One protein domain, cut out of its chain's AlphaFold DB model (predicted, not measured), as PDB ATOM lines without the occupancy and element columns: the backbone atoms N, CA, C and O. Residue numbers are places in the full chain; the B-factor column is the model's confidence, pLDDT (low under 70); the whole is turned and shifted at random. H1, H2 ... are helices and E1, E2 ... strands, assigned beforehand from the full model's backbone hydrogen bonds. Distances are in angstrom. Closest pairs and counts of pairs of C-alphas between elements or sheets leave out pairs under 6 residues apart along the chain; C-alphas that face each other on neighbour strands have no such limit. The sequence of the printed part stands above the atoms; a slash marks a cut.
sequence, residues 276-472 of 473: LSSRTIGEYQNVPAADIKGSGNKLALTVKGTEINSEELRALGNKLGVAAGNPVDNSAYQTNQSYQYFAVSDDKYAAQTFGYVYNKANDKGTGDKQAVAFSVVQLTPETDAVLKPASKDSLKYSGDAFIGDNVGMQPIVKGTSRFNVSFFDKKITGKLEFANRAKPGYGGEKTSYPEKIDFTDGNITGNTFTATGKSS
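Overview. This is residues 276 to 472 of the 473 residues of an uncharacterized protein of Cardiobacterium hominis (strain ATCC 15826 / DSM 8339 / NCTC 10426 / 6573) (UniProt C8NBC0). Picture two five-strand sheets, E2 E1 E7 E6 E5 and E8 E9 E10 E11 E12, partly face to face as a sandwich, the second curled like part of a barrel. H1 and the small hairpin E3 E4 cover part of the first sheet's other face. You have 197 printed residues with twelve named strands and one named helix, H1, between E4 and E5. Both large sheets are antiparallel in the orders given; the class is mostly strand, though only 96 residues, under half, are in named elements. The whole is compact, with a radius of gyration of the C-alphas of 17.7 A and spans of 55 by 38 by 33 A.

Arrangement. Start with the hairpin of E1, residues 276 to 278, and E2, residues 281 to 286, where N 276 and O 285 are 2.9 A apart, within hydrogen-bond range. Next comes the hairpin of E3, residues 300 to 303, and E4, residues 306 to 309, with N 301 and O 308 at 2.9 A. In H1, residues 310 to 319, every O i to N i+4 pair is within hydrogen-bond range. E5, residues 339 to 344, E6, residues 352 to 360, and E7, residues 371 to 379, form a meander, each strand the antiparallel neighbour of the one before; look at N 343 and O 356, 2.8 A, and N 374 and O 355, 3.0 A. E1 is E7's other antiparallel neighbour, with N 277 and O 373 at 3.1 A. H1 is on this strongly twisted sheet at a height of 9.3 A, making two layers, a helix on one face of a sheet; its closest C-alphas to E5 are Ser 310 and Val 344, 6.6 A. E3 and E7 are near each other, with 5 pairs of C-alphas within 10 A. A second meander holds E8, residues 395 to 403, E9, 413 to 422, E10, 427 to 434, E11, 452 to 461, and E12, 464 to 471; find N 397 and O 419 at 2.8 A, N 418 and O 431 at 2.9 A, N 432 and O 453 at 2.8 A, and N 459 and O 466 at 2.8 A. In the sandwich, two sheets face to face, the facing parts are 9.6 A centre to centre; the closest C-alphas of E6 and E8 are Gly 355 and Phe 402, 6.6 A.

Along the chain. Find C-alpha 276, where E1 begins, at (-28.694, -10.466, 44.244). E7 runs 25.1 A from C-alpha 371 at (-26.189, -3.564, 37.242). E9 spans 28.9 A and E11 25.8 A; E12 ends at C-alpha 471, (-38.916, 6.019, 49.271).

Size, cuts and confidence. The farthest C-alphas, Thr 366 and Ala 390, are 56.8 A apart. The printed part has no cut; E2 to E3, H1 to E5, E7 to E8 and E10 to E11 are long links. Mean pLDDT of the printed part is 76.9, with 57 residues under 70, among them 276 to 299 and 359 to 370.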
ATOM      1  N   LEU A 276     -28.918 -11.213  45.475       49.12
ATOM      2  CA  LEU A 276     -28.694 -10.466  44.244       49.12
ATOM      3  C   LEU A 276     -29.983  -9.801  43.784       49.12
ATOM      4  O   LEU A 276     -31.063 -10.390  43.829       49.12
ATOM      5  N   SER A 277     -29.842  -8.593  43.247       46.22
ATOM      6  CA  SER A 277     -30.885  -7.937  42.464       46.22
ATOM      7  C   SER A 277     -30.330  -7.560  41.090       46.22
ATOM      8  O   SER A 277     -29.289  -6.903  40.997       46.22
ATOM      9  N   SER A 278     -31.019  -7.980  40.022       47.50
ATOM     10  CA  SER A 278     -30.723  -7.589  38.636       47.50
ATOM     11  C   SER A 278     -32.006  -7.132  37.939       47.50
ATOM     12  O   SER A 278     -33.056  -7.727  38.119       47.50
ATOM     13  N   ARG A 279     -31.968  -6.079  37.116       40.00
ATOM     14  CA  ARG A 279     -33.199  -5.473  36.560       40.00
ATOM     15  C   ARG A 279     -33.988  -6.370  35.591       40.00
ATOM     16  O   ARG A 279     -35.180  -6.146  35.421       40.00
ATOM     17  N   THR A 280     -33.364  -7.355  34.942       39.97
ATOM     18  CA  THR A 280     -34.072  -8.241  33.991       39.97
ATOM     19  C   THR A 280     -35.055  -9.177  34.700       39.97
ATOM     20  O   THR A 280     -35.971  -9.697  34.075       39.97
ATOM     21  N   ILE A 281     -34.875  -9.367  36.007       38.12
ATOM     22  CA  ILE A 281     -35.689 -10.230  36.849       38.12
ATOM     23  C   ILE A 281     -35.973  -9.395  38.092       38.12
ATOM     24  O   ILE A 281     -35.120  -9.291  38.962       38.12
ATOM     25  N   GLY A 282     -37.136  -8.748  38.177       36.41
ATOM     26  CA  GLY A 282     -37.552  -7.957  39.347       36.41
ATOM     27  C   GLY A 282     -37.707  -8.766  40.647       36.41
ATOM     28  O   GLY A 282     -38.437  -8.347  41.540       36.41
ATOM     29  N   GLU A 283     -37.049  -9.918  40.746       43.72
ATOM     30  CA  GLU A 283     -37.058 -10.859  41.849       43.72
ATOM     31  C   GLU A 283     -35.664 -10.890  42.485       43.72
ATOM     32  O   GLU A 283     -34.636 -10.883  41.803       43.72
ATOM     33  N   TYR A 284     -35.637 -10.918  43.813       52.59
ATOM     34  CA  TYR A 284     -34.426 -11.218  44.564       52.59
ATOM     35  C   TYR A 284     -33.985 -12.638  44.218       52.59
ATOM     36  O   TYR A 284     -34.765 -13.579  44.367       52.59
ATOM     37  N   GLN A 285     -32.744 -12.799  43.766       53.66
ATOM     38  CA  GLN A 285     -32.160 -14.115  43.544       53.66
ATOM     39  C   GLN A 285     -31.216 -14.444  44.689       53.66
ATOM     40  O   GLN A 285     -30.301 -13.678  44.993       53.66
ATOM     41  N   ASN A 286     -31.443 -15.594  45.318       58.97
ATOM     42  CA  ASN A 286     -30.463 -16.163  46.229       58.97
ATOM     43  C   ASN A 286     -29.303 -16.704  45.395       58.97
ATOM     44  O   ASN A 286     -29.526 -17.450  44.441       58.97
ATOM     45  N   VAL A 287     -28.079 -16.330  45.757       53.50
ATOM     46  CA  VAL A 287     -26.885 -16.926  45.147       53.50
ATOM     47  C   VAL A 287     -26.693 -18.314  45.745       53.50
ATOM     48  O   VAL A 287     -26.659 -18.416  46.977       53.50
ATOM     49  N   PRO A 288     -26.578 -19.372  44.926       58.00
ATOM     50  CA  PRO A 288     -26.214 -20.691  45.423       58.00
ATOM     51  C   PRO A 288     -24.919 -20.612  46.234       58.00
ATOM     52  O   PRO A 288     -23.986 -19.921  45.836       58.00
ATOM     53  N   ALA A 289     -24.832 -21.329  47.357       55.06
ATOM     54  CA  ALA A 289     -23.618 -21.327  48.180       55.06
ATOM     55  C   ALA A 289     -22.372 -21.763  47.383       55.06
ATOM     56  O   ALA A 289     -21.303 -21.204  47.585       55.06
ATOM     57  N   ALA A 290     -22.535 -22.673  46.413       52.12
ATOM     58  CA  ALA A 290     -21.476 -23.121  45.503       52.12
ATOM     59  C   ALA A 290     -20.902 -22.007  44.603       52.12
ATOM     60  O   ALA A 290     -19.767 -22.101  44.142       52.12
ATOM     61  N   ASP A 291     -21.672 -20.944  44.366       58.19
ATOM     62  CA  ASP A 291     -21.232 -19.781  43.599       58.19
ATOM     63  C   ASP A 291     -20.563 -18.726  44.492       58.19
ATOM     64  O   ASP A 291     -20.203 -17.653  44.008       58.19
ATOM     65  N   ILE A 292     -20.382 -18.998  45.787       59.28
ATOM     66  CA  ILE A 292     -19.810 -18.073  46.762       59.28
ATOM     67  C   ILE A 292     -18.516 -18.656  47.315       59.28
ATOM     68  O   ILE A 292     -18.462 -19.807  47.730       59.28
ATOM     69  N   LYS A 293     -17.463 -17.843  47.345       68.94
ATOM     70  CA  LYS A 293     -16.143 -18.231  47.857       68.94
ATOM     71  C   LYS A 293     -15.632 -17.212  48.863       68.94
ATOM     72  O   LYS A 293     -16.056 -16.059  48.847       68.94
ATOM     73  N   GLY A 294     -14.662 -17.616  49.677       63.03
ATOM     74  CA  GLY A 294     -14.035 -16.760  50.685       63.03
ATOM     75  C   GLY A 294     -14.824 -16.704  51.994       63.03
ATOM     76  O   GLY A 294     -15.786 -17.440  52.189       63.03
ATOM     77  N   SER A 295     -14.398 -15.839  52.912       61.25
ATOM     78  CA  SER A 295     -14.996 -15.716  54.246       61.25
ATOM     79  C   SER A 295     -15.024 -14.268  54.730       61.25
ATOM     80  O   SER A 295     -14.238 -13.425  54.282       61.25
ATOM     81  N   GLY A 296     -15.962 -13.974  55.635       65.25
ATOM     82  CA  GLY A 296     -16.130 -12.660  56.250       65.25
ATOM     83  C   GLY A 296     -16.280 -11.538  55.223       65.25
ATOM     84  O   GLY A 296     -17.213 -11.512  54.422       65.25
ATOM     85  N   ASN A 297     -15.343 -10.597  55.227       68.31
ATOM     86  CA  ASN A 297     -15.353  -9.494  54.280       68.31
ATOM     87  C   ASN A 297     -14.694  -9.836  52.936       68.31
ATOM     88  O   ASN A 297     -14.681  -8.977  52.074       68.31
ATOM     89  N   LYS A 298     -14.126 -11.029  52.727       68.69
ATOM     90  CA  LYS A 298     -13.391 -11.422  51.504       68.69
ATOM     91  C   LYS A 298     -14.225 -12.261  50.538       68.69
ATOM     92  O   LYS A 298     -13.691 -13.060  49.773       68.69
ATOM     93  N   LEU A 299     -15.542 -12.118  50.605       67.50
ATOM     94  CA  LEU A 299     -16.451 -12.958  49.840       67.50
ATOM     95  C   LEU A 299     -16.401 -12.605  48.344       67.50
ATOM     96  O   LEU A 299     -16.314 -11.428  47.972       67.50
ATOM     97  N   ALA A 300     -16.468 -13.626  47.496       70.62
ATOM     98  CA  ALA A 300     -16.597 -13.533  46.046       70.62
ATOM     99  C   ALA A 300     -17.859 -14.275  45.591       70.62
ATOM    100  O   ALA A 300     -18.203 -15.294  46.183       70.62
ATOM    101  N   LEU A 301     -18.548 -13.772  44.563       71.06
ATOM    102  CA  LEU A 301     -19.781 -14.364  44.035       71.06
ATOM    103  C   LEU A 301     -19.673 -14.614  42.536       71.06
ATOM    104  O   LEU A 301     -19.284 -13.715  41.800       71.06
ATOM    105  N   THR A 302     -20.126 -15.761  42.053       68.50
ATOM    106  CA  THR A 302     -20.244 -16.049  40.624       68.50
ATOM    107  C   THR A 302     -21.673 -15.782  40.166       68.50
ATOM    108  O   THR A 302     -22.623 -16.402  40.625       68.50
ATOM    109  N   VAL A 303     -21.846 -14.841  39.240       63.50
ATOM    110  CA  VAL A 303     -23.144 -14.465  38.670       63.50
ATOM    111  C   VAL A 303     -23.117 -14.720  37.170       63.50
ATOM    112  O   VAL A 303     -22.370 -14.066  36.442       63.50
ATOM    113  N   LYS A 304     -23.924 -15.678  36.689       60.62
ATOM    114  CA  LYS A 304     -24.000 -16.059  35.259       60.62
ATOM    115  C   LYS A 304     -22.614 -16.318  34.637       60.62
ATOM    116  O   LYS A 304     -22.319 -15.861  33.535       60.62
ATOM    117  N   GLY A 305     -21.738 -17.003  35.377       59.31
ATOM    118  CA  GLY A 305     -20.366 -17.304  34.951       59.31
ATOM    119  C   GLY A 305     -19.375 -16.134  35.045       59.31
ATOM    120  O   GLY A 305     -18.251 -16.254  34.566       59.31
ATOM    121  N   THR A 306     -19.760 -15.001  35.643       67.00
ATOM    122  CA  THR A 306     -18.849 -13.892  35.961       67.00
ATOM    123  C   THR A 306     -18.656 -13.765  37.464       67.00
ATOM    124  O   THR A 306     -19.617 -13.547  38.194       67.00
ATOM    125  N   GLU A 307     -17.407 -13.836  37.915       75.69
ATOM    126  CA  GLU A 307     -17.052 -13.624  39.316       75.69
ATOM    127  C   GLU A 307     -17.034 -12.123  39.676       75.69
ATOM    128  O   GLU A 307     -16.470 -11.294  38.959       75.69
ATOM    129  N   ILE A 308     -17.665 -11.783  40.798       80.25
ATOM    130  CA  ILE A 308     -17.581 -10.518  41.526       80.25
ATOM    131  C   ILE A 308     -16.716 -10.794  42.751       80.25
ATOM    132  O   ILE A 308     -17.204 -11.317  43.753       80.25
ATOM    133  N   ASN A 309     -15.436 -10.444  42.682       84.56
ATOM    134  CA  ASN A 309     -14.501 -10.641  43.781       84.56
ATOM    135  C   ASN A 309     -14.284  -9.328  44.550       84.56
ATOM    136  O   ASN A 309     -13.745  -8.351  44.027       84.56
ATOM    137  N   SER A 310     -14.725  -9.279  45.805       83.69
ATOM    138  CA  SER A 310     -14.695  -8.051  46.608       83.69
ATOM    139  C   SER A 310     -13.291  -7.586  47.000       83.69
ATOM    140  O   SER A 310     -13.079  -6.388  47.220       83.69
ATOM    141  N   GLU A 311     -12.334  -8.509  47.109       86.06
ATOM    142  CA  GLU A 311     -10.936  -8.197  47.405       86.06
ATOM    143  C   GLU A 311     -10.276  -7.576  46.172       86.06
ATOM    144  O   GLU A 311      -9.660  -6.511  46.266       86.06
ATOM    145  N   GLU A 312     -10.510  -8.156  44.992       87.94
ATOM    146  CA  GLU A 312     -10.026  -7.609  43.723       87.94
ATOM    147  C   GLU A 312     -10.599  -6.220  43.434       87.94
ATOM    148  O   GLU A 312      -9.866  -5.320  43.017       87.94
ATOM    149  N   LEU A 313     -11.891  -6.003  43.706       87.88
ATOM    150  CA  LEU A 313     -12.527  -4.699  43.524       87.88
ATOM    151  C   LEU A 313     -11.957  -3.641  44.474       87.88
ATOM    152  O   LEU A 313     -11.665  -2.525  44.038       87.88
ATOM    153  N   ARG A 314     -11.728  -3.972  45.752       88.94
ATOM    154  CA  ARG A 314     -11.057  -3.051  46.689       88.94
ATOM    155  C   ARG A 314      -9.625  -2.755  46.258       88.94
ATOM    156  O   ARG A 314      -9.221  -1.591  46.248       88.94
ATOM    157  N   ALA A 315      -8.873  -3.772  45.840       88.44
ATOM    158  CA  ALA A 315      -7.517  -3.598  45.331       88.44
ATOM    159  C   ALA A 315      -7.485  -2.705  44.078       88.44
ATOM    160  O   ALA A 315      -6.602  -1.855  43.949       88.44
ATOM    161  N   LEU A 316      -8.458  -2.853  43.176       87.00
ATOM    162  CA  LEU A 316      -8.604  -2.004  41.996       87.00
ATOM    163  C   LEU A 316      -8.948  -0.556  42.371       87.00
ATOM    164  O   LEU A 316      -8.303   0.362  41.869       87.00
ATOM    165  N   GLY A 317      -9.898  -0.340  43.285       87.94
ATOM    166  CA  GLY A 317     -10.226   0.997  43.796       87.94
ATOM    167  C   GLY A 317      -9.004   1.707  44.382       87.94
ATOM    168  O   GLY A 317      -8.707   2.841  44.007       87.94
ATOM    169  N   ASN A 318      -8.220   0.992  45.195       89.12
ATOM    170  CA  ASN A 318      -6.977   1.508  45.765       89.12
ATOM    171  C   ASN A 318      -5.948   1.876  44.683       89.12
ATOM    172  O   ASN A 318      -5.333   2.939  44.762       89.12
ATOM    173  N   LYS A 319      -5.782   1.046  43.640       88.00
ATOM    174  CA  LYS A 319      -4.906   1.357  42.491       88.00
ATOM    175  C   LYS A 319      -5.348   2.612  41.732       88.00
ATOM    176  O   LYS A 319      -4.505   3.308  41.175       88.00
ATOM    177  N   LEU A 320      -6.647   2.905  41.724       86.19
ATOM    178  CA  LEU A 320      -7.235   4.104  41.118       86.19
ATOM    179  C   LEU A 320      -7.242   5.317  42.066       86.19
ATOM    180  O   LEU A 320      -7.773   6.367  41.712       86.19
ATOM    181  N   GLY A 321      -6.660   5.196  43.265       88.38
ATOM    182  CA  GLY A 321      -6.598   6.275  44.253       88.38
ATOM    183  C   GLY A 321      -7.924   6.546  44.969       88.38
ATOM    184  O   GLY A 321      -8.086   7.602  45.579       88.38
ATOM    185  N   VAL A 322      -8.879   5.613  44.907       89.06
ATOM    186  CA  VAL A 322     -10.172   5.715  45.589       89.06
ATOM    187  C   VAL A 322     -10.128   4.889  46.871       89.06
ATOM    188  O   VAL A 322      -9.890   3.686  46.835       89.06
ATOM    189  N   ALA A 323     -10.374   5.530  48.014       86.75
ATOM    190  CA  ALA A 323     -10.392   4.845  49.304       86.75
ATOM    191  C   ALA A 323     -11.523   3.804  49.386       86.75
ATOM    192  O   ALA A 323     -12.629   4.050  48.892       86.75
ATOM    193  N   ALA A 324     -11.256   2.683  50.066       84.19
ATOM    194  CA  ALA A 324     -12.218   1.604  50.293       84.19
ATOM    195  C   ALA A 324     -13.568   2.119  50.829       84.19
ATOM    196  O   ALA A 324     -13.636   3.096  51.577       84.19
ATOM    197  N   GLY A 325     -14.661   1.469  50.421       86.25
ATOM    198  CA  GLY A 325     -16.009   1.891  50.793       86.25
ATOM    199  C   GLY A 325     -16.564   3.057  49.977       86.25
ATOM    200  O   GLY A 325     -17.692   3.468  50.250       86.25
ATOM    201  N   ASN A 326     -15.820   3.615  49.015       91.12
ATOM    202  CA  ASN A 326     -16.309   4.670  48.124       91.12
ATOM    203  C   ASN A 326     -16.586   4.142  46.707       91.12
ATOM    204  O   ASN A 326     -15.907   3.220  46.254       91.12
ATOM    205  N   PRO A 327     -17.556   4.733  45.984       90.88
ATOM    206  CA  PRO A 327     -17.788   4.412  44.582       90.88
ATOM    207  C   PRO A 327     -16.573   4.722  43.705       90.88
ATOM    208  O   PRO A 327     -16.014   5.818  43.777       90.88
ATOM    209  N   VAL A 328     -16.226   3.777  42.841       88.38
ATOM    210  CA  VAL A 328     -15.104   3.830  41.909       88.38
ATOM    211  C   VAL A 328     -15.622   4.013  40.486       88.38
ATOM    212  O   VAL A 328     -16.534   3.308  40.045       88.38
ATOM    213  N   ASP A 329     -15.010   4.954  39.771       82.94
ATOM    214  CA  ASP A 329     -15.155   5.126  38.328       82.94
ATOM    215  C   ASP A 329     -13.920   4.537  37.638       82.94
ATOM    216  O   ASP A 329     -12.804   5.032  37.787       82.94
ATOM    217  N   ASN A 330     -14.133   3.445  36.914       78.19
ATOM    218  CA  ASN A 330     -13.125   2.711  36.160       78.19
ATOM    219  C   ASN A 330     -13.411   2.772  34.644       78.19
ATOM    220  O   ASN A 330     -12.917   1.958  33.865       78.19
ATOM    221  N   SER A 331     -14.212   3.745  34.194       71.25
ATOM    222  CA  SER A 331     -14.632   3.884  32.791       71.25
ATOM    223  C   SER A 331     -13.463   4.088  31.810       71.25
ATOM    224  O   SER A 331     -13.557   3.710  30.630       71.25
ATOM    225  N   ALA A 332     -12.348   4.636  32.304       67.12
ATOM    226  CA  ALA A 332     -11.120   4.883  31.552       67.12
ATOM    227  C   ALA A 332     -10.288   3.613  31.263       67.12
ATOM    228  O   ALA A 332      -9.505   3.612  30.312       67.12
ATOM    229  N   TYR A 333     -10.455   2.529  32.031       62.91
ATOM    230  CA  TYR A 333      -9.737   1.269  31.801       62.91
ATOM    231  C   TYR A 333     -10.396   0.439  30.687       62.91
ATOM    232  O   TYR A 333     -11.619   0.380  30.555       62.91
ATOM    233  N   GLN A 334      -9.565  -0.204  29.860       54.75
ATOM    234  CA  GLN A 334      -9.986  -0.956  28.664       54.75
ATOM    235  C   GLN A 334      -9.797  -2.478  28.799       54.75
ATOM    236  O   GLN A 334      -9.969  -3.205  27.827       54.75
ATOM    237  N   THR A 335      -9.397  -2.978  29.970       55.41
ATOM    238  CA  THR A 335      -9.070  -4.399  30.152       55.41
ATOM    239  C   THR A 335     -10.323  -5.258  30.306       55.41
ATOM    240  O   THR A 335     -11.216  -4.921  31.080       55.41
ATOM    241  N   ASN A 336     -10.329  -6.420  29.648       53.19
ATOM    242  CA  ASN A 336     -11.484  -7.312  29.471       53.19
ATOM    243  C   ASN A 336     -12.011  -8.026  30.746       53.19
ATOM    244  O   ASN A 336     -12.717  -9.034  30.650       53.19
ATOM    245  N   GLN A 337     -11.616  -7.584  31.944       54.31
ATOM    246  CA  GLN A 337     -11.784  -8.337  33.194       54.31
ATOM    247  C   GLN A 337     -12.481  -7.556  34.321       54.31
ATOM    248  O   GLN A 337     -12.798  -8.157  35.340       54.31
ATOM    249  N   SER A 338     -12.771  -6.255  34.171       65.94
ATOM    250  CA  SER A 338     -13.248  -5.414  35.291       65.94
ATOM    251  C   SER A 338     -14.545  -4.655  34.992       65.94
ATOM    252  O   SER A 338     -14.926  -4.486  33.835       65.94
ATOM    253  N   TYR A 339     -15.220  -4.180  36.044       77.94
ATOM    254  CA  TYR A 339     -16.430  -3.354  35.953       77.94
ATOM    255  C   TYR A 339     -16.101  -1.884  35.678       77.94
ATOM    256  O   TYR A 339     -15.074  -1.384  36.137       77.94
ATOM    257  N   GLN A 340     -16.976  -1.192  34.944       77.38
ATOM    258  CA  GLN A 340     -16.829   0.231  34.614       77.38
ATOM    259  C   GLN A 340     -17.123   1.125  35.814       77.38
ATOM    260  O   GLN A 340     -16.413   2.101  36.032       77.38
ATOM    261  N   TYR A 341     -18.140   0.781  36.603       81.62
ATOM    262  CA  TYR A 341     -18.421   1.445  37.872       81.62
ATOM    263  C   TYR A 341     -18.706   0.390  38.923       81.62
ATOM    264  O   TYR A 341     -19.409  -0.588  38.660       81.62
ATOM    265  N   PHE A 342     -18.176   0.582  40.122       87.56
ATOM    266  CA  PHE A 342     -18.454  -0.318  41.230       87.56
ATOM    267  C   PHE A 342     -18.337   0.393  42.574       87.56
ATOM    268  O   PHE A 342     -17.683   1.423  42.700       87.56
ATOM    269  N   ALA A 343     -18.972  -0.164  43.592       90.81
ATOM    270  CA  ALA A 343     -18.802   0.210  44.984       90.81
ATOM    271  C   ALA A 343     -18.832  -1.065  45.821       90.81
ATOM    272  O   ALA A 343     -19.692  -1.918  45.613       90.81
ATOM    273  N   VAL A 344     -17.896  -1.199  46.754       91.88
ATOM    274  CA  VAL A 344     -17.806  -2.348  47.662       91.88
ATOM    275  C   VAL A 344     -17.602  -1.812  49.068       91.88
ATOM    276  O   VAL A 344     -16.877  -0.830  49.251       91.88
ATOM    277  N   SER A 345     -18.266  -2.428  50.042       91.44
ATOM    278  CA  SER A 345     -18.119  -2.133  51.465       91.44
ATOM    279  C   SER A 345     -16.649  -2.158  51.903       91.44
ATOM    280  O   SER A 345     -15.842  -2.915  51.367       91.44
ATOM    281  N   ASP A 346     -16.296  -1.304  52.865       86.94
ATOM    282  CA  ASP A 346     -14.934  -1.244  53.404       86.94
ATOM    283  C   ASP A 346     -14.656  -2.358  54.433       86.94
ATOM    284  O   ASP A 346     -15.518  -3.175  54.769       86.94
ATOM    285  N   ASP A 347     -13.427  -2.377  54.946       83.44
ATOM    286  CA  ASP A 347     -12.941  -3.432  55.834       83.44
ATOM    287  C   ASP A 347     -13.585  -3.419  57.229       83.44
ATOM    288  O   ASP A 347     -13.426  -4.389  57.967       83.44
ATOM    289  N   LYS A 348     -14.345  -2.372  57.602       84.81
ATOM    290  CA  LYS A 348     -15.011  -2.312  58.920       84.81
ATOM    291  C   LYS A 348     -16.142  -3.336  59.049       84.81
ATOM    292  O   LYS A 348     -16.592  -3.622  60.157       84.81
ATOM    293  N   TYR A 349     -16.597  -3.896  57.931       83.50
ATOM    294  CA  TYR A 349     -17.623  -4.930  57.872       83.50
ATOM    295  C   TYR A 349     -17.008  -6.331  57.899       83.50
ATOM    296  O   TYR A 349     -16.997  -7.022  56.894       83.50
ATOM    297  N   ALA A 350     -16.496  -6.774  59.048       73.69
ATOM    298  CA  ALA A 350     -15.733  -8.026  59.137       73.69
ATOM    299  C   ALA A 350     -16.504  -9.291  58.700       73.69
ATOM    300  O   ALA A 350     -15.904 -10.200  58.135       73.69
ATOM    301  N   ALA A 351     -17.816  -9.339  58.945       70.88
ATOM    302  CA  ALA A 351     -18.658 -10.518  58.712       70.88
ATOM    303  C   ALA A 351     -19.541 -10.416  57.454       70.88
ATOM    304  O   ALA A 351     -20.333 -11.316  57.184       70.88
ATOM    305  N   GLN A 352     -19.457  -9.317  56.698       76.06
ATOM    306  CA  GLN A 352     -20.303  -9.112  55.526       76.06
ATOM    307  C   GLN A 352     -19.593  -8.316  54.438       76.06
ATOM    308  O   GLN A 352     -18.800  -7.419  54.705       76.06
ATOM    309  N   THR A 353     -19.970  -8.583  53.197       83.50
ATOM    310  CA  THR A 353     -19.571  -7.800  52.036       83.50
ATOM    311  C   THR A 353     -20.804  -7.424  51.249       83.50
ATOM    312  O   THR A 353     -21.586  -8.285  50.867       83.50
ATOM    313  N   PHE A 354     -20.970  -6.147  50.947       87.81
ATOM    314  CA  PHE A 354     -22.060  -5.695  50.094       87.81
ATOM    315  C   PHE A 354     -21.570  -4.635  49.127       87.81
ATOM    316  O   PHE A 354     -20.560  -3.963  49.354       87.81
ATOM    317  N   GLY A 355     -22.290  -4.474  48.031       88.94
ATOM    318  CA  GLY A 355     -21.852  -3.565  47.003       88.94
ATOM    319  C   GLY A 355     -22.768  -3.508  45.805       88.94
ATOM    320  O   GLY A 355     -23.900  -3.993  45.791       88.94
ATOM    321  N   TYR A 356     -22.234  -2.854  44.792       85.94
ATOM    322  CA  TYR A 356     -22.903  -2.596  43.544       85.94
ATOM    323  C   TYR A 356     -21.868  -2.635  42.427       85.94
ATOM    324  O   TYR A 356     -20.834  -1.977  42.530       85.94
ATOM    325  N   VAL A 357     -22.131  -3.380  41.358       82.25
ATOM    326  CA  VAL A 357     -21.293  -3.393  40.152       82.25
ATOM    327  C   VAL A 357     -22.122  -3.038  38.928       82.25
ATOM    328  O   VAL A 357     -23.291  -3.410  38.826       82.25
ATOM    329  N   TYR A 358     -21.514  -2.320  37.987       77.56
ATOM    330  CA  TYR A 358     -22.130  -1.915  36.731       77.56
ATOM    331  C   TYR A 358     -21.183  -2.157  35.559       77.56
ATOM    332  O   TYR A 358     -20.051  -1.668  35.570       77.56
ATOM    333  N   ASN A 359     -21.712  -2.837  34.536       66.50
ATOM    334  CA  ASN A 359     -21.141  -3.042  33.201       66.50
ATOM    335  C   ASN A 359     -19.698  -3.581  33.182       66.50
ATOM    336  O   ASN A 359     -18.744  -2.862  33.486       66.50
ATOM    337  N   LYS A 360     -19.509  -4.836  32.768       64.75
ATOM    338  CA  LYS A 360     -18.161  -5.376  32.528       64.75
ATOM    339  C   LYS A 360     -17.565  -4.643  31.318       64.75
ATOM    340  O   LYS A 360     -18.263  -4.397  30.340       64.75
ATOM    341  N   ALA A 361     -16.299  -4.235  31.381       52.16
ATOM    342  CA  ALA A 361     -15.676  -3.303  30.427       52.16
ATOM    343  C   ALA A 361     -15.813  -3.694  28.936       52.16
ATOM    344  O   ALA A 361     -15.718  -2.829  28.067       52.16
ATOM    345  N   ASN A 362     -16.071  -4.971  28.661       50.47
ATOM    346  CA  ASN A 362     -16.148  -5.617  27.354       50.47
ATOM    347  C   ASN A 362     -17.464  -5.308  26.618       50.47
ATOM    348  O   ASN A 362     -17.498  -5.386  25.394       50.47
ATOM    349  N   ASP A 363     -18.510  -4.895  27.339       52.19
ATOM    350  CA  ASP A 363     -19.835  -4.588  26.791       52.19
ATOM    351  C   ASP A 363     -20.043  -3.068  26.660       52.19
ATOM    352  O   ASP A 363     -21.094  -2.500  26.990       52.19
ATOM    353  N   LYS A 364     -19.011  -2.355  26.179       46.72
ATOM    354  CA  LYS A 364     -19.105  -0.927  25.824       46.72
ATOM    355  C   LYS A 364     -20.073  -0.744  24.644       46.72
ATOM    356  O   LYS A 364     -19.670  -0.630  23.494       46.72
ATOM    357  N   GLY A 365     -21.364  -0.660  24.959       46.56
ATOM    358  CA  GLY A 365     -22.411  -0.171  24.062       46.56
ATOM    359  C   GLY A 365     -23.200  -1.220  23.274       46.56
ATOM    360  O   GLY A 365     -24.060  -0.807  22.501       46.56
ATOM    361  N   THR A 366     -22.972  -2.528  23.453       46.16
ATOM    362  CA  THR A 366     -23.562  -3.552  22.559       46.16
ATOM    363  C   THR A 366     -24.297  -4.726  23.214       46.16
ATOM    364  O   THR A 366     -24.919  -5.489  22.482       46.16
ATOM    365  N   GLY A 367     -24.339  -4.877  24.539       47.03
ATOM    366  CA  GLY A 367     -25.077  -5.991  25.150       47.03
ATOM    367  C   GLY A 367     -25.304  -5.798  26.641       47.03
ATOM    368  O   GLY A 367     -24.407  -5.350  27.335       47.03
ATOM    369  N   ASP A 368     -26.535  -6.041  27.091       47.84
ATOM    370  CA  ASP A 368     -27.018  -6.070  28.476       47.84
ATOM    371  C   ASP A 368     -26.310  -5.150  29.488       47.84
ATOM    372  O   ASP A 368     -25.394  -5.544  30.207       47.84
ATOM    373  N   LYS A 369     -26.828  -3.922  29.636       55.28
ATOM    374  CA  LYS A 369     -26.499  -3.007  30.745       55.28
ATOM    375  C   LYS A 369     -26.929  -3.622  32.087       55.28
ATOM    376  O   LYS A 369     -27.994  -3.299  32.618       55.28
ATOM    377  N   GLN A 370     -26.132  -4.542  32.621       62.28
ATOM    378  CA  GLN A 370     -26.411  -5.209  33.886       62.28
ATOM    379  C   GLN A 370     -25.772  -4.413  35.015       62.28
ATOM    380  O   GLN A 370     -24.553  -4.229  35.070       62.28
ATOM    381  N   ALA A 371     -26.623  -3.938  35.916       70.12
ATOM    382  CA  ALA A 371     -26.189  -3.564  37.242       70.12
ATOM    383  C   ALA A 371     -26.666  -4.618  38.227       70.12
ATOM    384  O   ALA A 371     -27.804  -5.096  38.134       70.12
ATOM    385  N   VAL A 372     -25.768  -4.955  39.141       76.38
ATOM    386  CA  VAL A 372     -25.956  -5.991  40.141       76.38
ATOM    387  C   VAL A 372     -25.687  -5.362  41.497       76.38
ATOM    388  O   VAL A 372     -24.557  -4.972  41.794       76.38
ATOM    389  N   ALA A 373     -26.737  -5.259  42.307       79.25
ATOM    390  CA  ALA A 373     -26.586  -5.050  43.740       79.25
ATOM    391  C   ALA A 373     -26.373  -6.418  44.391       79.25
ATOM    392  O   ALA A 373     -27.095  -7.366  44.071       79.25
ATOM    393  N   PHE A 374     -25.386  -6.514  45.276       79.06
ATOM    394  CA  PHE A 374     -25.038  -7.762  45.944       79.06
ATOM    395  C   PHE A 374     -24.822  -7.545  47.439       79.06
ATOM    396  O   PHE A 374     -24.321  -6.505  47.871       79.06
ATOM    397  N   SER A 375     -25.179  -8.555  48.221       79.38
ATOM    398  CA  SER A 375     -24.842  -8.666  49.636       79.38
ATOM    399  C   SER A 375     -24.509 -10.117  49.927       79.38
ATOM    400  O   SER A 375     -25.268 -11.000  49.536       79.38
ATOM    401  N   VAL A 376     -23.391 -10.351  50.603       72.12
ATOM    402  CA  VAL A 376     -22.938 -11.663  51.064       72.12
ATOM    403  C   VAL A 376     -22.568 -11.552  52.525       72.12
ATOM    404  O   VAL A 376     -21.866 -10.615  52.908       72.12
ATOM    405  N   VAL A 377     -23.043 -12.473  53.349       67.06
ATOM    406  CA  VAL A 377     -22.870 -12.364  54.795       67.06
ATOM    407  C   VAL A 377     -22.649 -13.714  55.450       67.06
ATOM    408  O   VAL A 377     -23.124 -14.759  55.003       67.06
ATOM    409  N   GLN A 378     -21.893 -13.654  56.534       68.12
ATOM    410  CA  GLN A 378     -21.811 -14.692  57.532       68.12
ATOM    411  C   GLN A 378     -22.941 -14.481  58.551       68.12
ATOM    412  O   GLN A 378     -22.882 -13.577  59.386       68.12
ATOM    413  N   LEU A 379     -24.011 -15.269  58.440       69.44
ATOM    414  CA  LEU A 379     -25.100 -15.307  59.404       69.44
ATOM    415  C   LEU A 379     -24.597 -15.612  60.807       69.44
ATOM    416  O   LEU A 379     -23.891 -16.587  61.072       69.44
ATOM    417  N   THR A 380     -25.109 -14.815  61.732       70.00
ATOM    418  CA  THR A 380     -25.103 -15.129  63.151       70.00
ATOM    419  C   THR A 380     -25.877 -16.432  63.391       70.00
ATOM    420  O   THR A 380     -27.002 -16.552  62.897       70.00
ATOM    421  N   PRO A 381     -25.344 -17.409  64.141       71.56
ATOM    422  CA  PRO A 381     -26.092 -18.613  64.503       71.56
ATOM    423  C   PRO A 381     -27.415 -18.269  65.202       71.56
ATOM    424  O   PRO A 381     -27.447 -17.388  66.055       71.56
ATOM    425  N   GLU A 382     -28.513 -18.982  64.919       75.56
ATOM    426  CA  GLU A 382     -29.810 -18.739  65.594       75.56
ATOM    427  C   GLU A 382     -29.767 -18.976  67.116       75.56
ATOM    428  O   GLU A 382     -30.657 -18.577  67.875       75.56
ATOM    429  N   THR A 383     -28.730 -19.668  67.577       73.12
ATOM    430  CA  THR A 383     -28.447 -19.921  68.986       73.12
ATOM    431  C   THR A 383     -27.769 -18.749  69.686       73.12
ATOM    432  O   THR A 383     -27.720 -18.771  70.917       73.12
ATOM    433  N   ASP A 384     -27.293 -17.741  68.949       78.88
ATOM    434  CA  ASP A 384     -26.575 -16.600  69.507       78.88
ATOM    435  C   ASP A 384     -27.432 -15.855  70.539       78.88
ATOM    436  O   ASP A 384     -28.625 -15.590  70.346       78.88
ATOM    437  N   ALA A 385     -26.805 -15.517  71.664       79.88
ATOM    438  CA  ALA A 385     -27.456 -14.844  72.775       79.88
ATOM    439  C   ALA A 385     -28.049 -13.484  72.369       79.88
ATOM    440  O   ALA A 385     -29.074 -13.081  72.922       79.88
ATOM    441  N   VAL A 386     -27.466 -12.798  71.378       77.69
ATOM    442  CA  VAL A 386     -27.974 -11.513  70.879       77.69
ATOM    443  C   VAL A 386     -29.366 -11.644  70.255       77.69
ATOM    444  O   VAL A 386     -30.172 -10.720  70.352       77.69
ATOM    445  N   LEU A 387     -29.683 -12.811  69.677       78.69
ATOM    446  CA  LEU A 387     -30.981 -13.108  69.060       78.69
ATOM    447  C   LEU A 387     -32.037 -13.553  70.085       78.69
ATOM    448  O   LEU A 387     -33.220 -13.651  69.756       78.69
ATOM    449  N   LYS A 388     -31.630 -13.797  71.338       78.81
ATOM    450  CA  LYS A 388     -32.497 -14.178  72.464       78.81
ATOM    451  C   LYS A 388     -32.331 -13.187  73.622       78.81
ATOM    452  O   LYS A 388     -31.927 -13.585  74.717       78.81
ATOM    453  N   PRO A 389     -32.610 -11.889  73.410       77.56
ATOM    454  CA  PRO A 389     -32.349 -10.888  74.430       77.56
ATOM    455  C   PRO A 389     -33.271 -11.076  75.640       77.56
ATOM    456  O   PRO A 389     -34.459 -11.370  75.512       77.56
ATOM    457  N   ALA A 390     -32.732 -10.824  76.830       67.44
ATOM    458  CA  ALA A 390     -33.524 -10.745  78.057       67.44
ATOM    459  C   ALA A 390     -34.218  -9.376  78.235       67.44
ATOM    460  O   ALA A 390     -35.148  -9.258  79.030       67.44
ATOM    461  N   SER A 391     -33.770  -8.345  77.508       79.06
ATOM    462  CA  SER A 391     -34.282  -6.971  77.581       79.06
ATOM    463  C   SER A 391     -35.130  -6.610  76.359       79.06
ATOM    464  O   SER A 391     -34.906  -7.125  75.266       79.06
ATOM    465  N   LYS A 392     -36.058  -5.666  76.548       82.50
ATOM    466  CA  LYS A 392     -36.822  -5.003  75.478       82.50
ATOM    467  C   LYS A 392     -36.051  -3.871  74.791       82.50
ATOM    468  O   LYS A 392     -36.590  -3.204  73.909       82.50
ATOM    469  N   ASP A 393     -34.820  -3.613  75.218       85.19
ATOM    470  CA  ASP A 393     -34.015  -2.548  74.640       85.19
ATOM    471  C   ASP A 393     -33.737  -2.815  73.161       85.19
ATOM    472  O   ASP A 393     -33.381  -3.919  72.747       85.19
ATOM    473  N   SER A 394     -33.884  -1.767  72.356       87.25
ATOM    474  CA  SER A 394     -33.550  -1.825  70.938       87.25
ATOM    475  C   SER A 394     -32.071  -1.530  70.718       87.25
ATOM    476  O   SER A 394     -31.541  -0.540  71.228       87.25
ATOM    477  N   LEU A 395     -31.421  -2.341  69.886       89.56
ATOM    478  CA  LEU A 395     -30.065  -2.090  69.416       89.56
ATOM    479  C   LEU A 395     -30.080  -1.162  68.204       89.56
ATOM    480  O   LEU A 395     -30.954  -1.249  67.338       89.56
ATOM    481  N   LYS A 396     -29.088  -0.274  68.141       91.94
ATOM    482  CA  LYS A 396     -28.915   0.676  67.042       91.94
ATOM    483  C   LYS A 396     -27.773   0.222  66.150       91.94
ATOM    484  O   LYS A 396     -26.641   0.116  66.609       91.94
ATOM    485  N   TYR A 397     -28.072   0.030  64.875       92.12
ATOM    486  CA  TYR A 397     -27.103  -0.290  63.837       92.12
ATOM    487  C   TYR A 397     -26.925   0.917  62.925       92.12
ATOM    488  O   TYR A 397     -27.881   1.631  62.611       92.12
ATOM    489  N   SER A 398     -25.689   1.185  62.521       91.50
ATOM    490  CA  SER A 398     -25.367   2.259  61.585       91.50
ATOM    491  C   SER A 398     -24.270   1.810  60.638       91.50
ATOM    492  O   SER A 398     -23.326   1.139  61.047       91.50
ATOM    493  N   GLY A 399     -24.396   2.188  59.375       92.94
ATOM    494  CA  GLY A 399     -23.450   1.794  58.351       92.94
ATOM    495  C   GLY A 399     -23.624   2.568  57.057       92.94
ATOM    496  O   GLY A 399     -24.252   3.625  57.010       92.94
ATOM    497  N   ASP A 400     -23.051   2.008  56.005       93.62
ATOM    498  CA  ASP A 400     -23.096   2.523  54.655       93.62
ATOM    499  C   ASP A 400     -24.253   1.866  53.892       93.62
ATOM    500  O   ASP A 400     -24.787   0.825  54.282       93.62
ATOM    501  N   ALA A 401     -24.644   2.501  52.796       92.44
ATOM    502  CA  ALA A 401     -25.559   1.960  51.804       92.44
ATOM    503  C   ALA A 401     -25.100   2.402  50.412       92.44
ATOM    504  O   ALA A 401     -24.470   3.452  50.275       92.44
ATOM    505  N   PHE A 402     -25.442   1.642  49.376       91.00
ATOM    506  CA  PHE A 402     -25.185   2.031  47.992       91.00
ATOM    507  C   PHE A 402     -26.485   2.027  47.197       91.00
ATOM    508  O   PHE A 402     -27.312   1.132  47.362       91.00
ATOM    509  N   ILE A 403     -26.648   3.023  46.330       87.12
ATOM    510  CA  ILE A 403     -27.740   3.084  45.362       87.12
ATOM    511  C   ILE A 403     -27.177   3.419  43.982       87.12
ATOM    512  O   ILE A 403     -26.258   4.229  43.845       87.12
ATOM    513  N   GLY A 404     -27.706   2.750  42.964       81.56
ATOM    514  CA  GLY A 404     -27.284   2.878  41.576       81.56
ATOM    515  C   GLY A 404     -28.474   2.710  40.635       81.56
ATOM    516  O   GLY A 404     -29.544   2.264  41.046       81.56
ATOM    517  N   ASP A 405     -28.298   3.109  39.376       73.31
ATOM    518  CA  ASP A 405     -29.320   3.033  38.328       73.31
ATOM    519  C   ASP A 405     -28.760   2.273  37.123       73.31
ATOM    520  O   ASP A 405     -27.631   2.504  36.689       73.31
ATOM    521  N   ASN A 406     -29.579   1.388  36.559       57.81
ATOM    522  CA  ASN A 406     -29.230   0.541  35.425       57.81
ATOM    523  C   ASN A 406     -29.477   1.237  34.069       57.81
ATOM    524  O   ASN A 406     -29.059   0.708  33.038       57.81
ATOM    525  N   VAL A 407     -30.168   2.388  34.032       52.66
ATOM    526  CA  VAL A 407     -30.685   3.000  32.791       52.66
ATOM    527  C   VAL A 407     -30.128   4.403  32.527       52.66
ATOM    528  O   VAL A 407     -29.819   4.719  31.378       52.66
ATOM    529  N   GLY A 408     -29.953   5.233  33.558       54.59
ATOM    530  CA  GLY A 408     -29.688   6.669  33.406       54.59
ATOM    531  C   GLY A 408     -28.226   7.115  33.310       54.59
ATOM    532  O   GLY A 408     -27.988   8.317  33.398       54.59
ATOM    533  N   MET A 409     -27.253   6.199  33.178       60.84
ATOM    534  CA  MET A 409     -25.808   6.525  33.241       60.84
ATOM    535  C   MET A 409     -25.453   7.394  34.467       60.84
ATOM    536  O   MET A 409     -24.640   8.314  34.392       60.84
ATOM    537  N   GLN A 410     -26.112   7.141  35.601       74.31
ATOM    538  CA  GLN A 410     -25.901   7.895  36.833       74.31
ATOM    539  C   GLN A 410     -24.825   7.205  37.686       74.31
ATOM    540  O   GLN A 410     -24.846   5.979  37.804       74.31
ATOM    541  N   PRO A 411     -23.876   7.951  38.280       79.69
ATOM    542  CA  PRO A 411     -22.868   7.366  39.153       79.69
ATOM    543  C   PRO A 411     -23.508   6.763  40.406       79.69
ATOM    544  O   PRO A 411     -24.462   7.317  40.954       79.69
ATOM    545  N   ILE A 412     -22.916   5.675  40.902       87.81
ATOM    546  CA  ILE A 412     -23.297   5.060  42.177       87.81
ATOM    547  C   ILE A 412     -23.144   6.095  43.303       87.81
ATOM    548  O   ILE A 412     -22.125   6.797  43.407       87.81
ATOM    549  N   VAL A 413     -24.156   6.176  44.166       90.06
ATOM    550  CA  VAL A 413     -24.177   7.046  45.344       90.06
ATOM    551  C   VAL A 413     -23.980   6.211  46.600       90.06
ATOM    552  O   VAL A 413     -24.670   5.218  46.828       90.06
ATOM    553  N   LYS A 414     -23.033   6.648  47.434       92.44
ATOM    554  CA  LYS A 414     -22.887   6.174  48.808       92.44
ATOM    555  C   LYS A 414     -23.852   6.945  49.703       92.44
ATOM    556  O   LYS A 414     -23.877   8.173  49.676       92.44
ATOM    557  N   GLY A 415     -24.620   6.215  50.491       93.88
ATOM    558  CA  GLY A 415     -25.488   6.734  51.535       93.88
ATOM    559  C   GLY A 415     -25.150   6.140  52.894       93.88
ATOM    560  O   GLY A 415     -24.135   5.463  53.073       93.88
ATOM    561  N   THR A 416     -26.040   6.387  53.843       94.44
ATOM    562  CA  THR A 416     -25.974   5.840  55.198       94.44
ATOM    563  C   THR A 416     -27.174   4.948  55.465       94.44
ATOM    564  O   THR A 416     -28.277   5.222  54.997       94.44
ATOM    565  N   SER A 417     -26.954   3.886  56.231       95.25
ATOM    566  CA  SER A 417     -27.985   2.993  56.746       95.25
ATOM    567  C   SER A 417     -28.087   3.149  58.259       95.25
ATOM    568  O   SER A 417     -27.076   3.240  58.957       95.25
ATOM    569  N   ARG A 418     -29.312   3.220  58.786       95.12
ATOM    570  CA  ARG A 418     -29.579   3.313  60.228       95.12
ATOM    571  C   ARG A 418     -30.767   2.437  60.586       95.12
ATOM    572  O   ARG A 418     -31.861   2.684  60.090       95.12
ATOM    573  N   PHE A 419     -30.574   1.468  61.472       94.94
ATOM    574  CA  PHE A 419     -31.626   0.543  61.892       94.94
ATOM    575  C   PHE A 419     -31.752   0.493  63.413       94.94
ATOM    576  O   PHE A 419     -30.754   0.524  64.130       94.94
ATOM    577  N   ASN A 420     -32.990   0.400  63.889       93.19
ATOM    578  CA  ASN A 420     -33.330   0.066  65.264       93.19
ATOM    579  C   ASN A 420     -33.916  -1.346  65.272       93.19
ATOM    580  O   ASN A 420     -34.901  -1.616  64.580       93.19
ATOM    581  N   VAL A 421     -33.309  -2.230  66.055       93.06
ATOM    582  CA  VAL A 421     -33.622  -3.658  66.075       93.06
ATOM    583  C   VAL A 421     -34.038  -4.049  67.486       93.06
ATOM    584  O   VAL A 421     -33.233  -3.963  68.413       93.06
ATOM    585  N   SER A 422     -35.283  -4.489  67.646       91.06
ATOM    586  CA  SER A 422     -35.763  -5.137  68.866       91.06
ATOM    587  C   SER A 422     -35.828  -6.638  68.613       91.06
ATOM    588  O   SER A 422     -36.774  -7.136  67.999       91.06
ATOM    589  N   PHE A 423     -34.817  -7.374  69.079       86.94
ATOM    590  CA  PHE A 423     -34.826  -8.838  69.005       86.94
ATOM    591  C   PHE A 423     -35.881  -9.447  69.945       86.94
ATOM    592  O   PHE A 423     -36.419 -10.509  69.642       86.94
ATOM    593  N   PHE A 424     -36.247  -8.747  71.029       88.25
ATOM    594  CA  PHE A 424     -37.306  -9.176  71.947       88.25
ATOM    595  C   PHE A 424     -38.674  -9.118  71.268       88.25
ATOM    596  O   PHE A 424     -39.409 -10.104  71.258       88.25
ATOM    597  N   ASP A 425     -38.999  -7.975  70.656       89.12
ATOM    598  CA  ASP A 425     -40.277  -7.794  69.959       89.12
ATOM    599  C   ASP A 425     -40.262  -8.410  68.552       89.12
ATOM    600  O   ASP A 425     -41.282  -8.406  67.864       89.12
ATOM    601  N   LYS A 426     -39.109  -8.934  68.113       89.81
ATOM    602  CA  LYS A 426     -38.854  -9.443  66.757       89.81
ATOM    603  C   LYS A 426     -39.195  -8.422  65.672       89.81
ATOM    604  O   LYS A 426     -39.733  -8.765  64.617       89.81
ATOM    605  N   LYS A 427     -38.877  -7.154  65.933       93.12
ATOM    606  CA  LYS A 427     -39.174  -6.021  65.054       93.12
ATOM    607  C   LYS A 427     -37.912  -5.285  64.641       93.12
ATOM    608  O   LYS A 427     -37.000  -5.077  65.440       93.12
ATOM    609  N   ILE A 428     -37.903  -4.832  63.395       94.38
ATOM    610  CA  ILE A 428     -36.854  -3.980  62.842       94.38
ATOM    611  C   ILE A 428     -37.483  -2.789  62.126       94.38
ATOM    612  O   ILE A 428     -38.433  -2.928  61.358       94.38
ATOM    613  N   THR A 429     -36.941  -1.606  62.389       94.62
ATOM    614  CA  THR A 429     -37.249  -0.375  61.656       94.62
ATOM    615  C   THR A 429     -35.947   0.287  61.254       94.62
ATOM    616  O   THR A 429     -34.906   0.060  61.871       94.62
ATOM    617  N   GLY A 430     -35.971   1.119  60.227       95.56
ATOM    618  CA  GLY A 430     -34.755   1.792  59.813       95.56
ATOM    619  C   GLY A 430     -34.968   2.788  58.706       95.56
ATOM    620  O   GLY A 430     -36.086   3.034  58.266       95.56
ATOM    621  N   LYS A 431     -33.865   3.374  58.268       95.62
ATOM    622  CA  LYS A 431     -33.842   4.291  57.146       95.62
ATOM    623  C   LYS A 431     -32.521   4.240  56.403       95.62
ATOM    624  O   LYS A 431     -31.469   4.001  57.003       95.62
ATOM    625  N   LEU A 432     -32.602   4.504  55.107       95.56
ATOM    626  CA  LEU A 432     -31.465   4.787  54.243       95.56
ATOM    627  C   LEU A 432     -31.526   6.256  53.844       95.56
ATOM    628  O   LEU A 432     -32.600   6.752  53.510       95.56
ATOM    629  N   GLU A 433     -30.390   6.939  53.893       95.25
ATOM    630  CA  GLU A 433     -30.273   8.356  53.545       95.25
ATOM    631  C   GLU A 433     -29.146   8.529  52.521       95.25
ATOM    632  O   GLU A 433     -28.018   8.087  52.753       95.25
ATOM    633  N   PHE A 434     -29.449   9.169  51.392       93.88
ATOM    634  CA  PHE A 434     -28.539   9.358  50.264       93.88
ATOM    635  C   PHE A 434     -28.392  10.844  49.941       93.88
ATOM    636  O   PHE A 434     -29.371  11.584  49.913       93.88
ATOM    637  N   ALA A 435     -27.163  11.272  49.654       91.44
ATOM    638  CA  ALA A 435     -26.881  12.621  49.179       91.44
ATOM    639  C   ALA A 435     -26.564  12.574  47.683       91.44
ATOM    640  O   ALA A 435     -25.520  12.061  47.272       91.44
ATOM    641  N   ASN A 436     -27.467  13.114  46.863       89.06
ATOM    642  CA  ASN A 436     -27.275  13.159  45.419       89.06
ATOM    643  C   ASN A 436     -26.016  13.964  45.044       89.06
ATOM    644  O   ASN A 436     -25.775  15.065  45.550       89.06
ATOM    645  N   ARG A 437     -25.209  13.413  44.130       85.12
ATOM    646  CA  ARG A 437     -23.893  13.949  43.733       85.12
ATOM    647  C   ARG A 437     -23.887  14.393  42.279       85.12
ATOM    648  O   ARG A 437     -24.719  13.952  41.496       85.12
ATOM    649  N   ALA A 438     -22.921  15.227  41.901       83.50
ATOM    650  CA  ALA A 438     -22.741  15.618  40.505       83.50
ATOM    651  C   ALA A 438     -22.425  14.403  39.612       83.50
ATOM    652  O   ALA A 438     -21.623  13.537  39.982       83.50
ATOM    653  N   LYS A 439     -23.041  14.371  38.430       80.75
ATOM    654  CA  LYS A 439     -22.774  13.427  37.345       80.75
ATOM    655  C   LYS A 439     -21.503  13.869  36.597       80.75
ATOM    656  O   LYS A 439     -21.465  14.995  36.086       80.75
ATOM    657  N   PRO A 440     -20.450  13.033  36.523       71.12
ATOM    658  CA  PRO A 440     -19.236  13.368  35.780       71.12
ATOM    659  C   PRO A 440     -19.542  13.671  34.306       71.12
ATOM    660  O   PRO A 440     -20.181  12.869  33.640       71.12
ATOM    661  N   GLY A 441     -19.101  14.823  33.795       69.75
ATOM    662  CA  GLY A 441     -19.284  15.197  32.383       69.75
ATOM    663  C   GLY A 441     -20.630  15.842  32.016       69.75
ATOM    664  O   GLY A 441     -20.797  16.236  30.867       69.75
ATOM    665  N   TYR A 442     -21.554  16.032  32.968       74.50
ATOM    666  CA  TYR A 442     -22.899  16.589  32.719       74.50
ATOM    667  C   TYR A 442     -23.104  17.990  33.327       74.50
ATOM    668  O   TYR A 442     -24.157  18.302  33.873       74.50
ATOM    669  N   GLY A 443     -22.083  18.854  33.284       74.06
ATOM    670  CA  GLY A 443     -22.255  20.292  33.555       74.06
ATOM    671  C   GLY A 443     -22.831  20.667  34.932       74.06
ATOM    672  O   GLY A 443     -23.479  21.700  35.053       74.06
ATOM    673  N   GLY A 444     -22.616  19.842  35.964       76.94
ATOM    674  CA  GLY A 444     -23.124  20.083  37.323       76.94
ATOM    675  C   GLY A 444     -24.493  19.466  37.626       76.94
ATOM    676  O   GLY A 444     -24.966  19.588  38.757       76.94
ATOM    677  N   GLU A 445     -25.109  18.766  36.667       84.12
ATOM    678  CA  GLU A 445     -26.313  17.966  36.902       84.12
ATOM    679  C   GLU A 445     -26.060  16.940  38.017       84.12
ATOM    680  O   GLU A 445     -25.031  16.260  38.028       84.12
ATOM    681  N   LYS A 446     -26.983  16.830  38.977       87.00
ATOM    682  CA  LYS A 446     -26.887  15.861  40.075       87.00
ATOM    683  C   LYS A 446     -27.633  14.573  39.749       87.00
ATOM    684  O   LYS A 446     -28.551  14.564  38.933       87.00
ATOM    685  N   THR A 447     -27.248  13.483  40.405       86.81
ATOM    686  CA  THR A 447     -28.038  12.252  40.437       86.81
ATOM    687  C   THR A 447     -29.444  12.520  40.970       86.81
ATOM    688  O   THR A 447     -29.647  13.460  41.735       86.81
ATOM    689  N   SER A 448     -30.403  11.689  40.575       87.44
ATOM    690  CA  SER A 448     -31.805  11.793  40.995       87.44
ATOM    691  C   SER A 448     -32.270  10.497  41.656       87.44
ATOM    692  O   SER A 448     -33.204   9.847  41.185       87.44
ATOM    693  N   TYR A 449     -31.584  10.087  42.721       88.62
ATOM    694  CA  TYR A 449     -32.025   8.981  43.570       88.62
ATOM    695  C   TYR A 449     -32.936   9.477  44.693       88.62
ATOM    696  O   TYR A 449     -32.792  10.635  45.104       88.62
ATOM    697  N   PRO A 450     -33.810   8.609  45.242       89.94
ATOM    698  CA  PRO A 450     -34.486   8.897  46.497       89.94
ATOM    699  C   PRO A 450     -33.465   9.271  47.567       89.94
ATOM    700  O   PRO A 450     -32.534   8.516  47.840       89.94
ATOM    701  N   GLU A 451     -33.641  10.437  48.176       92.50
ATOM    702  CA  GLU A 451     -32.752  10.906  49.241       92.50
ATOM    703  C   GLU A 451     -33.015  10.166  50.550       92.50
ATOM    704  O   GLU A 451     -32.137  10.091  51.410       92.50
ATOM    705  N   LYS A 452     -34.211   9.587  50.701       94.31
ATOM    706  CA  LYS A 452     -34.604   8.851  51.894       94.31
ATOM    707  C   LYS A 452     -35.435   7.622  51.558       94.31
ATOM    708  O   LYS A 452     -36.323   7.677  50.714       94.31
ATOM    709  N   ILE A 453     -35.182   6.522  52.259       93.62
ATOM    710  CA  ILE A 453     -36.033   5.330  52.255       93.62
ATOM    711  C   ILE A 453     -36.306   4.961  53.708       93.62
ATOM    712  O   ILE A 453     -35.366   4.658  54.434       93.62
ATOM    713  N   ASP A 454     -37.566   4.998  54.136       93.50
ATOM    714  CA  ASP A 454     -37.976   4.668  55.503       93.50
ATOM    715  C   ASP A 454     -38.591   3.266  55.563       93.50
ATOM    716  O   ASP A 454     -39.590   2.999  54.897       93.50
ATOM    717  N   PHE A 455     -38.036   2.393  56.403       92.94
ATOM    718  CA  PHE A 455     -38.568   1.073  56.734       92.94
ATOM    719  C   PHE A 455     -39.324   1.139  58.059       92.94
ATOM    720  O   PHE A 455     -38.722   1.245  59.131       92.94
ATOM    721  N   THR A 456     -40.652   1.087  57.982       89.81
ATOM    722  CA  THR A 456     -41.531   1.255  59.149       89.81
ATOM    723  C   THR A 456     -42.126  -0.050  59.658       89.81
ATOM    724  O   THR A 456     -42.616  -0.078  60.782       89.81
ATOM    725  N   ASP A 457     -42.093  -1.116  58.856       85.62
ATOM    726  CA  ASP A 457     -42.575  -2.436  59.261       85.62
ATOM    727  C   ASP A 457     -41.612  -3.524  58.791       85.62
ATOM    728  O   ASP A 457     -41.459  -3.780  57.592       85.62
ATOM    729  N   GLY A 458     -40.951  -4.153  59.757       89.50
ATOM    730  CA  GLY A 458     -40.085  -5.291  59.525       89.50
ATOM    731  C   GLY A 458     -40.149  -6.297  60.664       89.50
ATOM    732  O   GLY A 458     -40.352  -5.933  61.824       89.50
ATOM    733  N   ASN A 459     -39.984  -7.569  60.311       87.19
ATOM    734  CA  ASN A 459     -40.104  -8.715  61.204       87.19
ATOM    735  C   ASN A 459     -38.820  -9.540  61.183       87.19
ATOM    736  O   ASN A 459     -38.226  -9.739  60.124       87.19
ATOM    737  N   ILE A 460     -38.428 -10.039  62.353       84.06
ATOM    738  CA  ILE A 460     -37.251 -10.891  62.543       84.06
ATOM    739  C   ILE A 460     -37.714 -12.341  62.719       84.06
ATOM    740  O   ILE A 460     -38.563 -12.628  63.567       84.06
ATOM    741  N   THR A 461     -37.121 -13.254  61.953       80.25
ATOM    742  CA  THR A 461     -37.362 -14.698  62.031       80.25
ATOM    743  C   THR A 461     -36.020 -15.418  62.076       80.25
ATOM    744  O   THR A 461     -35.251 -15.369  61.114       80.25
ATOM    745  N   GLY A 462     -35.734 -16.075  63.203       81.06
ATOM    746  CA  GLY A 462     -34.432 -16.694  63.434       81.06
ATOM    747  C   GLY A 462     -33.325 -15.639  63.447       81.06
ATOM    748  O   GLY A 462     -33.408 -14.655  64.182       81.06
ATOM    749  N   ASN A 463     -32.327 -15.832  62.592       73.44
ATOM    750  CA  ASN A 463     -31.224 -14.900  62.350       73.44
ATOM    751  C   ASN A 463     -31.426 -14.012  61.105       73.44
ATOM    752  O   ASN A 463     -30.499 -13.328  60.675       73.44
ATOM    753  N   THR A 464     -32.629 -14.001  60.523       80.19
ATOM    754  CA  THR A 464     -32.967 -13.218  59.324       80.19
ATOM    755  C   THR A 464     -34.088 -12.217  59.594       80.19
ATOM    756  O   THR A 464     -34.785 -12.291  60.611       80.19
ATOM    757  N   PHE A 465     -34.294 -11.271  58.678       82.31
ATOM    758  CA  PHE A 465     -35.423 -10.348  58.743       82.31
ATOM    759  C   PHE A 465     -35.969 -10.006  57.356       82.31
ATOM    760  O   PHE A 465     -35.271 -10.091  56.348       82.31
ATOM    761  N   THR A 466     -37.222  -9.560  57.324       80.69
ATOM    762  CA  THR A 466     -37.838  -8.907  56.163       80.69
ATOM    763  C   THR A 466     -38.376  -7.548  56.588       80.69
ATOM    764  O   THR A 466     -38.900  -7.404  57.692       80.69
ATOM    765  N   ALA A 467     -38.228  -6.530  55.740       82.62
ATOM    766  CA  ALA A 467     -38.712  -5.183  56.019       82.62
ATOM    767  C   ALA A 467     -39.277  -4.536  54.755       82.62
ATOM    768  O   ALA A 467     -38.743  -4.712  53.661       82.62
ATOM    769  N   THR A 468     -40.348  -3.764  54.918       84.62
ATOM    770  CA  THR A 468     -40.956  -2.974  53.844       84.62
ATOM    771  C   THR A 468     -40.893  -1.492  54.185       84.62
ATOM    772  O   THR A 468     -40.910  -1.095  55.355       84.62
ATOM    773  N   GLY A 469     -40.755  -0.660  53.156       83.50
ATOM    774  CA  GLY A 469     -40.516   0.763  53.334       83.50
ATOM    775  C   GLY A 469     -41.002   1.617  52.174       83.50
ATOM    776  O   GLY A 469     -41.438   1.104  51.144       83.50
ATOM    777  N   LYS A 470     -40.938   2.935  52.364       88.88
ATOM    778  CA  LYS A 470     -41.314   3.942  51.366       88.88
ATOM    779  C   LYS A 470     -40.114   4.816  51.038       88.88
ATOM    780  O   LYS A 470     -39.441   5.307  51.942       88.88
ATOM    781  N   SER A 471     -39.868   5.023  49.751       87.44
ATOM    782  CA  SER A 471     -38.916   6.019  49.271       87.44
ATOM    783  C   SER A 471     -39.541   7.414  49.299       87.44
ATOM    784  O   SER A 471     -40.746   7.564  49.086       87.44
ATOM    785  N   SER A 472     -38.723   8.437  49.534       81.75
ATOM    786  CA  SER A 472     -39.091   9.821  49.245       81.75
ATOM    787  C   SER A 472     -39.447   9.959  47.763       81.75
ATOM    788  O   SER A 472     -38.861   9.266  46.926       81.75
TER     789      SER A 472